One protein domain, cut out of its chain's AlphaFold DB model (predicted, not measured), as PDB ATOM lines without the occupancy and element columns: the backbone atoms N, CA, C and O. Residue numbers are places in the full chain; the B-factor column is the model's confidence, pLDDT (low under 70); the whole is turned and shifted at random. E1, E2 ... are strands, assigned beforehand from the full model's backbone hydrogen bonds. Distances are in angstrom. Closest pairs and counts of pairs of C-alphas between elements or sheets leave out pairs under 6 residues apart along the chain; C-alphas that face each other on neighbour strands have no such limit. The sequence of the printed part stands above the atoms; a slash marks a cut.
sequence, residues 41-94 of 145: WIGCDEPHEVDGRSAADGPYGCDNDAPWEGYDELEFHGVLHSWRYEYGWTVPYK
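AT A GLANCE: This is residues 41 to 94 of the 145 residues of an uncharacterized protein of Tsukamurella tyrosinosolvens (UniProt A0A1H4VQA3). With little regular structure, this is a small twisted sheet of four antiparallel strands at one end and a long looping stretch, residues 44 to 72, at the other. The 54 printed residues, under half in named strands, have no named helix; the class is all strand, with sheet order E1, E4, E3, E2. The whole is compact, radius of gyration of the C-alphas 10.2 A, spanning 34 by 21 by 15 A.

HOW THE PARTS SIT: Look first at hairpin E3, residues 79 to 84, and E4, residues 88 to 93: N 82 and O 90 are 2.9 A apart. E2, residues 73 to 76, forms a hairpin with E3, N 74 to O 81 3.0 A. E2, E3, E4 are a meander, successive antiparallel neighbours; E1, residues 41 to 43, antiparallel to E4 with N 42 to O 91 3.0 A, completes a Greek key.

IN THESE COORDINATES: Find E1, 6.9 A long, beginning at C-alpha 41 (-6.643, 5.119, 37.189). E2 runs 9.7 A, E3 15.6 A, and E4 14.2 A to C-alpha 93 (-5.414, 3.540, 41.277).

THE WHOLE: The farthest C-alphas, Asn 64 and Lys 94, are 34.1 A apart. The E1 to E2 link is long; the printed part has no cut, and no printed residue is under 70 pLDDT.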
ATOM      1  N   TRP A  41      -7.658   4.084  37.239       87.12
ATOM      2  CA  TRP A  41      -6.643   5.119  37.189       87.12
ATOM      3  C   TRP A  41      -7.148   6.330  37.960       87.12
ATOM      4  O   TRP A  41      -8.349   6.516  38.139       87.12
ATOM      5  N   ILE A  42      -6.216   7.126  38.453       88.44
ATOM      6  CA  ILE A  42      -6.502   8.394  39.111       88.44
ATOM      7  C   ILE A  42      -5.559   9.443  38.538       88.44
ATOM      8  O   ILE A  42      -4.429   9.111  38.165       88.44
ATOM      9  N   GLY A  43      -6.028  10.686  38.441       90.56
ATOM     10  CA  GLY A  43      -5.156  11.818  38.143       90.56
ATOM     11  C   GLY A  43      -4.000  11.862  39.138       90.56
ATOM     12  O   GLY A  43      -4.185  11.615  40.330       90.56
ATOM     13  N   CYS A  44      -2.795  12.101  38.635       93.19
ATOM     14  CA  CYS A  44      -1.654  12.362  39.490       93.19
ATOM     15  C   CYS A  44      -1.603  13.861  39.795       93.19
ATOM     16  O   CYS A  44      -1.514  14.666  38.871       93.19
ATOM     17  N   ASP A  45      -1.651  14.226  41.074       91.81
ATOM     18  CA  ASP A  45      -1.645  15.632  41.505       91.81
ATOM     19  C   ASP A  45      -0.226  16.230  41.611       91.81
ATOM     20  O   ASP A  45      -0.067  17.429  41.851       91.81
ATOM     21  N   GLU A  46       0.813  15.405  41.458       94.31
ATOM     22  CA  GLU A  46       2.208  15.849  41.481       94.31
ATOM     23  C   GLU A  46       2.597  16.517  40.149       94.31
ATOM     24  O   GLU A  46       2.109  16.111  39.095       94.31
ATOM     25  N   PRO A  47       3.503  17.513  40.150       95.31
ATOM     26  CA  PRO A  47       3.981  18.128  38.916       95.31
ATOM     27  C   PRO A  47       4.680  17.130  37.983       95.31
ATOM     28  O   PRO A  47       5.579  16.389  38.389       95.31
ATOM     29  N   HIS A  48       4.324  17.181  36.702       96.25
ATOM     30  CA  HIS A  48       4.955  16.401  35.637       96.25
ATOM     31  C   HIS A  48       5.999  17.256  34.926       96.25
ATOM     32  O   HIS A  48       5.648  18.236  34.273       96.25
ATOM     33  N   GLU A  49       7.280  16.903  35.040       96.12
ATOM     34  CA  GLU A  49       8.377  17.627  34.389       96.12
ATOM     35  C   GLU A  49       9.286  16.688  33.591       96.12
ATOM     36  O   GLU A  49       9.646  15.606  34.059       96.12
ATOM     37  N   VAL A  50       9.706  17.140  32.409       95.25
ATOM     38  CA  VAL A  50      10.711  16.475  31.568       95.25
ATOM     39  C   VAL A  50      11.740  17.511  31.144       95.25
ATOM     40  O   VAL A  50      11.386  18.571  30.629       95.25
ATOM     41  N   ASP A  51      13.020  17.233  31.399       92.94
ATOM     42  CA  ASP A  51      14.139  18.136  31.091       92.94
ATOM     43  C   ASP A  51      13.949  19.580  31.609       92.94
ATOM     44  O   ASP A  51      14.377  20.556  30.990       92.94
ATOM     45  N   GLY A  52      13.295  19.728  32.768       92.88
ATOM     46  CA  GLY A  52      13.022  21.023  33.403       92.88
ATOM     47  C   GLY A  52      11.887  21.834  32.764       92.88
ATOM     48  O   GLY A  52      11.736  23.013  33.087       92.88
ATOM     49  N   ARG A  53      11.098  21.238  31.862       95.06
ATOM     50  CA  ARG A  53       9.864  21.816  31.308       95.06
ATOM     51  C   ARG A  53       8.647  21.077  31.877       95.06
ATOM     52  O   ARG A  53       8.692  19.860  32.033       95.06
ATOM     53  N   SER A  54       7.565  21.805  32.159       95.50
ATOM     54  CA  SER A  54       6.293  21.216  32.603       95.50
ATOM     55  C   SER A  54       5.608  20.478  31.458       95.50
ATOM     56  O   SER A  54       5.406  21.073  30.403       95.50
ATOM     57  N   ALA A  55       5.222  19.229  31.704       95.81
ATOM     58  CA  ALA A  55       4.513  18.346  30.783       95.81
ATOM     59  C   ALA A  55       3.000  18.276  31.052       95.81
ATOM     60  O   ALA A  55       2.324  17.360  30.585       95.81
ATOM     61  N   ALA A  56       2.449  19.210  31.833       93.25
ATOM     62  CA  ALA A  56       1.037  19.202  32.233       93.25
ATOM     63  C   ALA A  56       0.048  19.396  31.062       93.25
ATOM     64  O   ALA A  56      -1.127  19.059  31.190       93.25
ATOM     65  N   ASP A  57       0.510  19.938  29.933       92.81
ATOM     66  CA  ASP A  57      -0.255  20.103  28.688       92.81
ATOM     67  C   ASP A  57      -0.448  18.791  27.906       92.81
ATOM     68  O   ASP A  57      -1.317  18.701  27.034       92.81
ATOM     69  N   GLY A  58       0.324  17.763  28.262       94.25
ATOM     70  CA  GLY A  58       0.245  16.432  27.689       94.25
ATOM     71  C   GLY A  58       0.844  16.305  26.291       94.25
ATOM     72  O   GLY A  58       1.243  17.282  25.665       94.25
ATOM     73  N   PRO A  59       0.887  15.074  25.762       95.25
ATOM     74  CA  PRO A  59       1.610  14.717  24.540       95.25
ATOM     75  C   PRO A  59       0.984  15.244  23.244       95.25
ATOM     76  O   PRO A  59       1.630  15.193  22.201       95.25
ATOM     77  N   TYR A  60      -0.273  15.700  23.283       92.50
ATOM     78  CA  TYR A  60      -1.047  16.073  22.089       92.50
ATOM     79  C   TYR A  60      -1.431  17.556  22.028       92.50
ATOM     80  O   TYR A  60      -1.971  18.005  21.017       92.50
ATOM     81  N   GLY A  61      -1.189  18.303  23.108       86.81
ATOM     82  CA  GLY A  61      -1.442  19.743  23.203       86.81
ATOM     83  C   GLY A  61      -0.175  20.583  23.375       86.81
ATOM     84  O   GLY A  61      -0.288  21.801  23.496       86.81
ATOM     85  N   CYS A  62       0.995  19.944  23.407       91.06
ATOM     86  CA  CYS A  62       2.278  20.578  23.681       91.06
ATOM     87  C   CYS A  62       2.917  21.239  22.452       91.06
ATOM     88  O   CYS A  62       2.468  21.087  21.316       91.06
ATOM     89  N   ASP A  63       4.003  21.974  22.693       91.69
ATOM     90  CA  ASP A  63       4.847  22.537  21.638       91.69
ATOM     91  C   ASP A  63       5.467  21.432  20.749       91.69
ATOM     92  O   ASP A  63       5.804  20.359  21.245       91.69
ATOM     93  N   ASN A  64       5.712  21.732  19.460       83.25
ATOM     94  CA  ASN A  64       6.283  20.819  18.433       83.25
ATOM     95  C   ASN A  64       7.751  20.372  18.686       83.25
ATOM     96  O   ASN A  64       8.471  19.984  17.763       83.25
ATOM     97  N   ASP A  65       8.258  20.554  19.899       91.38
ATOM     98  CA  ASP A  65       9.590  20.135  20.336       91.38
ATOM     99  C   ASP A  65       9.598  19.634  21.785       91.38
ATOM    100  O   ASP A  65      10.663  19.469  22.394       91.38
ATOM    101  N   ALA A  66       8.412  19.454  22.368       93.94
ATOM    102  CA  ALA A  66       8.285  18.995  23.728       93.94
ATOM    103  C   ALA A  66       8.831  17.560  23.831       93.94
ATOM    104  O   ALA A  66       8.447  16.696  23.042       93.94
ATOM    105  N   PRO A  67       9.694  17.258  24.814       94.56
ATOM    106  CA  PRO A  67      10.237  15.911  24.995       94.56
ATOM    107  C   PRO A  67       9.180  14.806  25.161       94.56
ATOM    108  O   PRO A  67       9.476  13.640  24.912       94.56
ATOM    109  N   TRP A  68       7.968  15.168  25.589       94.81
ATOM    110  CA  TRP A  68       6.826  14.271  25.777       94.81
ATOM    111  C   TRP A  68       5.830  14.283  24.607       94.81
ATOM    112  O   TRP A  68       4.806  13.609  24.693       94.81
ATOM    113  N   GLU A  69       6.105  15.003  23.514       96.31
ATOM    114  CA  GLU A  69       5.231  15.039  22.336       96.31
ATOM    115  C   GLU A  69       4.998  13.621  21.782       96.31
ATOM    116  O   GLU A  69       5.936  12.878  21.492       96.31
ATOM    117  N   GLY A  70       3.726  13.237  21.651       94.69
ATOM    118  CA  GLY A  70       3.308  11.936  21.123       94.69
ATOM    119  C   GLY A  70       3.483  10.727  22.056       94.69
ATOM    120  O   GLY A  70       3.240   9.605  21.612       94.69
ATOM    121  N   TYR A  71       3.882  10.909  23.319       94.94
ATOM    122  CA  TYR A  71       3.999   9.807  24.283       94.94
ATOM    123  C   TYR A  71       2.703   9.591  25.070       94.94
ATOM    124  O   TYR A  71       2.357  10.387  25.934       94.94
ATOM    125  N   ASP A  72       2.024   8.466  24.839       96.00
ATOM    126  CA  ASP A  72       0.853   8.066  25.641       96.00
ATOM    127  C   ASP A  72       1.211   7.662  27.077       96.00
ATOM    128  O   ASP A  72       0.367   7.724  27.971       96.00
ATOM    129  N   GLU A  73       2.455   7.243  27.306       97.31
ATOM    130  CA  GLU A  73       2.951   6.823  28.611       97.31
ATOM    131  C   GLU A  73       4.320   7.438  28.888       97.31
ATOM    132  O   GLU A  73       5.205   7.428  28.028       97.31
ATOM    133  N   LEU A  74       4.508   7.949  30.104       96.75
ATOM    134  CA  LEU A  74       5.781   8.508  30.542       96.75
ATOM    135  C   LEU A  74       6.001   8.245  32.033       96.75
ATOM    136  O   LEU A  74       5.059   8.235  32.827       96.75
ATOM    137  N   GLU A  75       7.250   8.014  32.430       96.75
ATOM    138  CA  GLU A  75       7.598   7.875  33.841       96.75
ATOM    139  C   GLU A  75       7.826   9.253  34.464       96.75
ATOM    140  O   GLU A  75       8.708  10.000  34.044       96.75
ATOM    141  N   PHE A  76       7.069   9.554  35.513       95.50
ATOM    142  CA  PHE A  76       7.298  10.712  36.371       95.50
ATOM    143  C   PHE A  76       7.485  10.217  37.796       95.50
ATOM    144  O   PHE A  76       6.816   9.271  38.215       95.50
ATOM    145  N   HIS A  77       8.422  10.825  38.533       94.31
ATOM    146  CA  HIS A  77       8.677  10.519  39.948       94.31
ATOM    147  C   HIS A  77       8.720   9.002  40.270       94.31
ATOM    148  O   HIS A  77       8.233   8.552  41.308       94.31
ATOM    149  N   GLY A  78       9.310   8.203  39.367       92.75
ATOM    150  CA  GLY A  78       9.483   6.751  39.513       92.75
ATOM    151  C   GLY A  78       8.222   5.907  39.288       92.75
ATOM    152  O   GLY A  78       8.194   4.740  39.681       92.75
ATOM    153  N   VAL A  79       7.162   6.483  38.714       94.06
ATOM    154  CA  VAL A  79       5.890   5.809  38.427       94.06
ATOM    155  C   VAL A  79       5.512   6.029  36.965       94.06
ATOM    156  O   VAL A  79       5.531   7.155  36.468       94.06
ATOM    157  N   LEU A  80       5.132   4.956  36.271       95.94
ATOM    158  CA  LEU A  80       4.594   5.045  34.917       95.94
ATOM    159  C   LEU A  80       3.213   5.710  34.947       95.94
ATOM    160  O   LEU A  80       2.315   5.235  35.649       95.94
ATOM    161  N   HIS A  81       3.059   6.792  34.193       96.75
ATOM    162  CA  HIS A  81       1.787   7.471  33.974       96.75
ATOM    163  C   HIS A  81       1.280   7.177  32.573       96.75
ATOM    164  O   HIS A  81       2.075   7.035  31.649       96.75
ATOM    165  N   SER A  82      -0.040   7.174  32.415       96.69
ATOM    166  CA  SER A  82      -0.705   7.157  31.114       96.69
ATOM    167  C   SER A  82      -1.480   8.459  30.926       96.69
ATOM    168  O   SER A  82      -2.212   8.880  31.833       96.69
ATOM    169  N   TRP A  83      -1.344   9.091  29.763       95.81
ATOM    170  CA  TRP A  83      -2.119  10.273  29.407       95.81
ATOM    171  C   TRP A  83      -3.575   9.902  29.123       95.81
ATOM    172  O   TRP A  83      -3.865   8.946  28.398       95.81
ATOM    173  N   ARG A  84      -4.514  10.671  29.677       93.25
ATOM    174  CA  ARG A  84      -5.949  10.523  29.422       93.25
ATOM    175  C   ARG A  84      -6.554  11.886  29.146       93.25
ATOM    176  O   ARG A  84      -6.449  12.801  29.959       93.25
ATOM    177  N   TYR A  85      -7.202  12.009  27.991       86.81
ATOM    178  CA  TYR A  85      -7.914  13.226  27.610       86.81
ATOM    179  C   TYR A  85      -8.906  13.628  28.717       86.81
ATOM    180  O   TYR A  85      -9.583  12.759  29.253       86.81
ATOM    181  N   GLU A  86      -8.933  14.914  29.081       88.44
ATOM    182  CA  GLU A  86      -9.676  15.514  30.217       88.44
ATOM    183  C   GLU A  86      -9.183  15.186  31.637       88.44
ATOM    184  O   GLU A  86      -9.517  15.920  32.565       88.44
ATOM    185  N   TYR A  87      -8.335  14.171  31.819       88.62
ATOM    186  CA  TYR A  87      -7.842  13.753  33.141       88.62
ATOM    187  C   TYR A  87      -6.339  13.975  33.353       88.62
ATOM    188  O   TYR A  87      -5.857  13.879  34.480       88.62
ATOM    189  N   GLY A  88      -5.598  14.288  32.288       94.81
ATOM    190  CA  GLY A  88      -4.164  14.552  32.340       94.81
ATOM    191  C   GLY A  88      -3.328  13.280  32.479       94.81
ATOM    192  O   GLY A  88      -3.685  12.217  31.964       94.81
ATOM    193  N   TRP A  89      -2.192  13.383  33.169       95.94
ATOM    194  CA  TRP A  89      -1.349  12.233  33.492       95.94
ATOM    195  C   TRP A  89      -1.937  11.450  34.659       95.94
ATOM    196  O   TRP A  89      -2.125  11.969  35.760       95.94
ATOM    197  N   THR A  90      -2.207  10.172  34.420       95.25
ATOM    198  CA  THR A  90      -2.890   9.303  35.380       95.25
ATOM    199  C   THR A  90      -2.001   8.150  35.808       95.25
ATOM    200  O   THR A  90      -1.209   7.642  35.017       95.25
ATOM    201  N   VAL A  91      -2.142   7.716  37.057       92.38
ATOM    202  CA  VAL A  91      -1.446   6.547  37.610       92.38
ATOM    203  C   VAL A  91      -2.438   5.437  37.937       92.38
ATOM    204  O   VAL A  91      -3.618   5.723  38.167       92.38
ATOM    205  N   PRO A  92      -1.991   4.169  38.017       86.50
ATOM    206  CA  PRO A  92      -2.831   3.088  38.508       86.50
ATOM    207  C   PRO A  92      -3.395   3.409  39.895       86.50
ATOM    208  O   PRO A  92      -2.655   3.658  40.851       86.50
ATOM    209  N   TYR A  93      -4.718   3.375  40.012       83.31
ATOM    210  CA  TYR A  93      -5.414   3.540  41.277       83.31
ATOM    211  C   TYR A  93      -5.335   2.233  42.069       83.31
ATOM    212  O   TYR A  93      -5.788   1.185  41.613       83.31
ATOM    213  N   LYS A  94      -4.727   2.297  43.258       76.81
ATOM    214  CA  LYS A  94      -4.382   1.126  44.090       76.81
ATOM    215  C   LYS A  94      -5.430   0.786  45.156       76.81
ATOM    216  O   LYS A  94      -5.123   0.087  46.119       76.81
TER     217      LYS A  94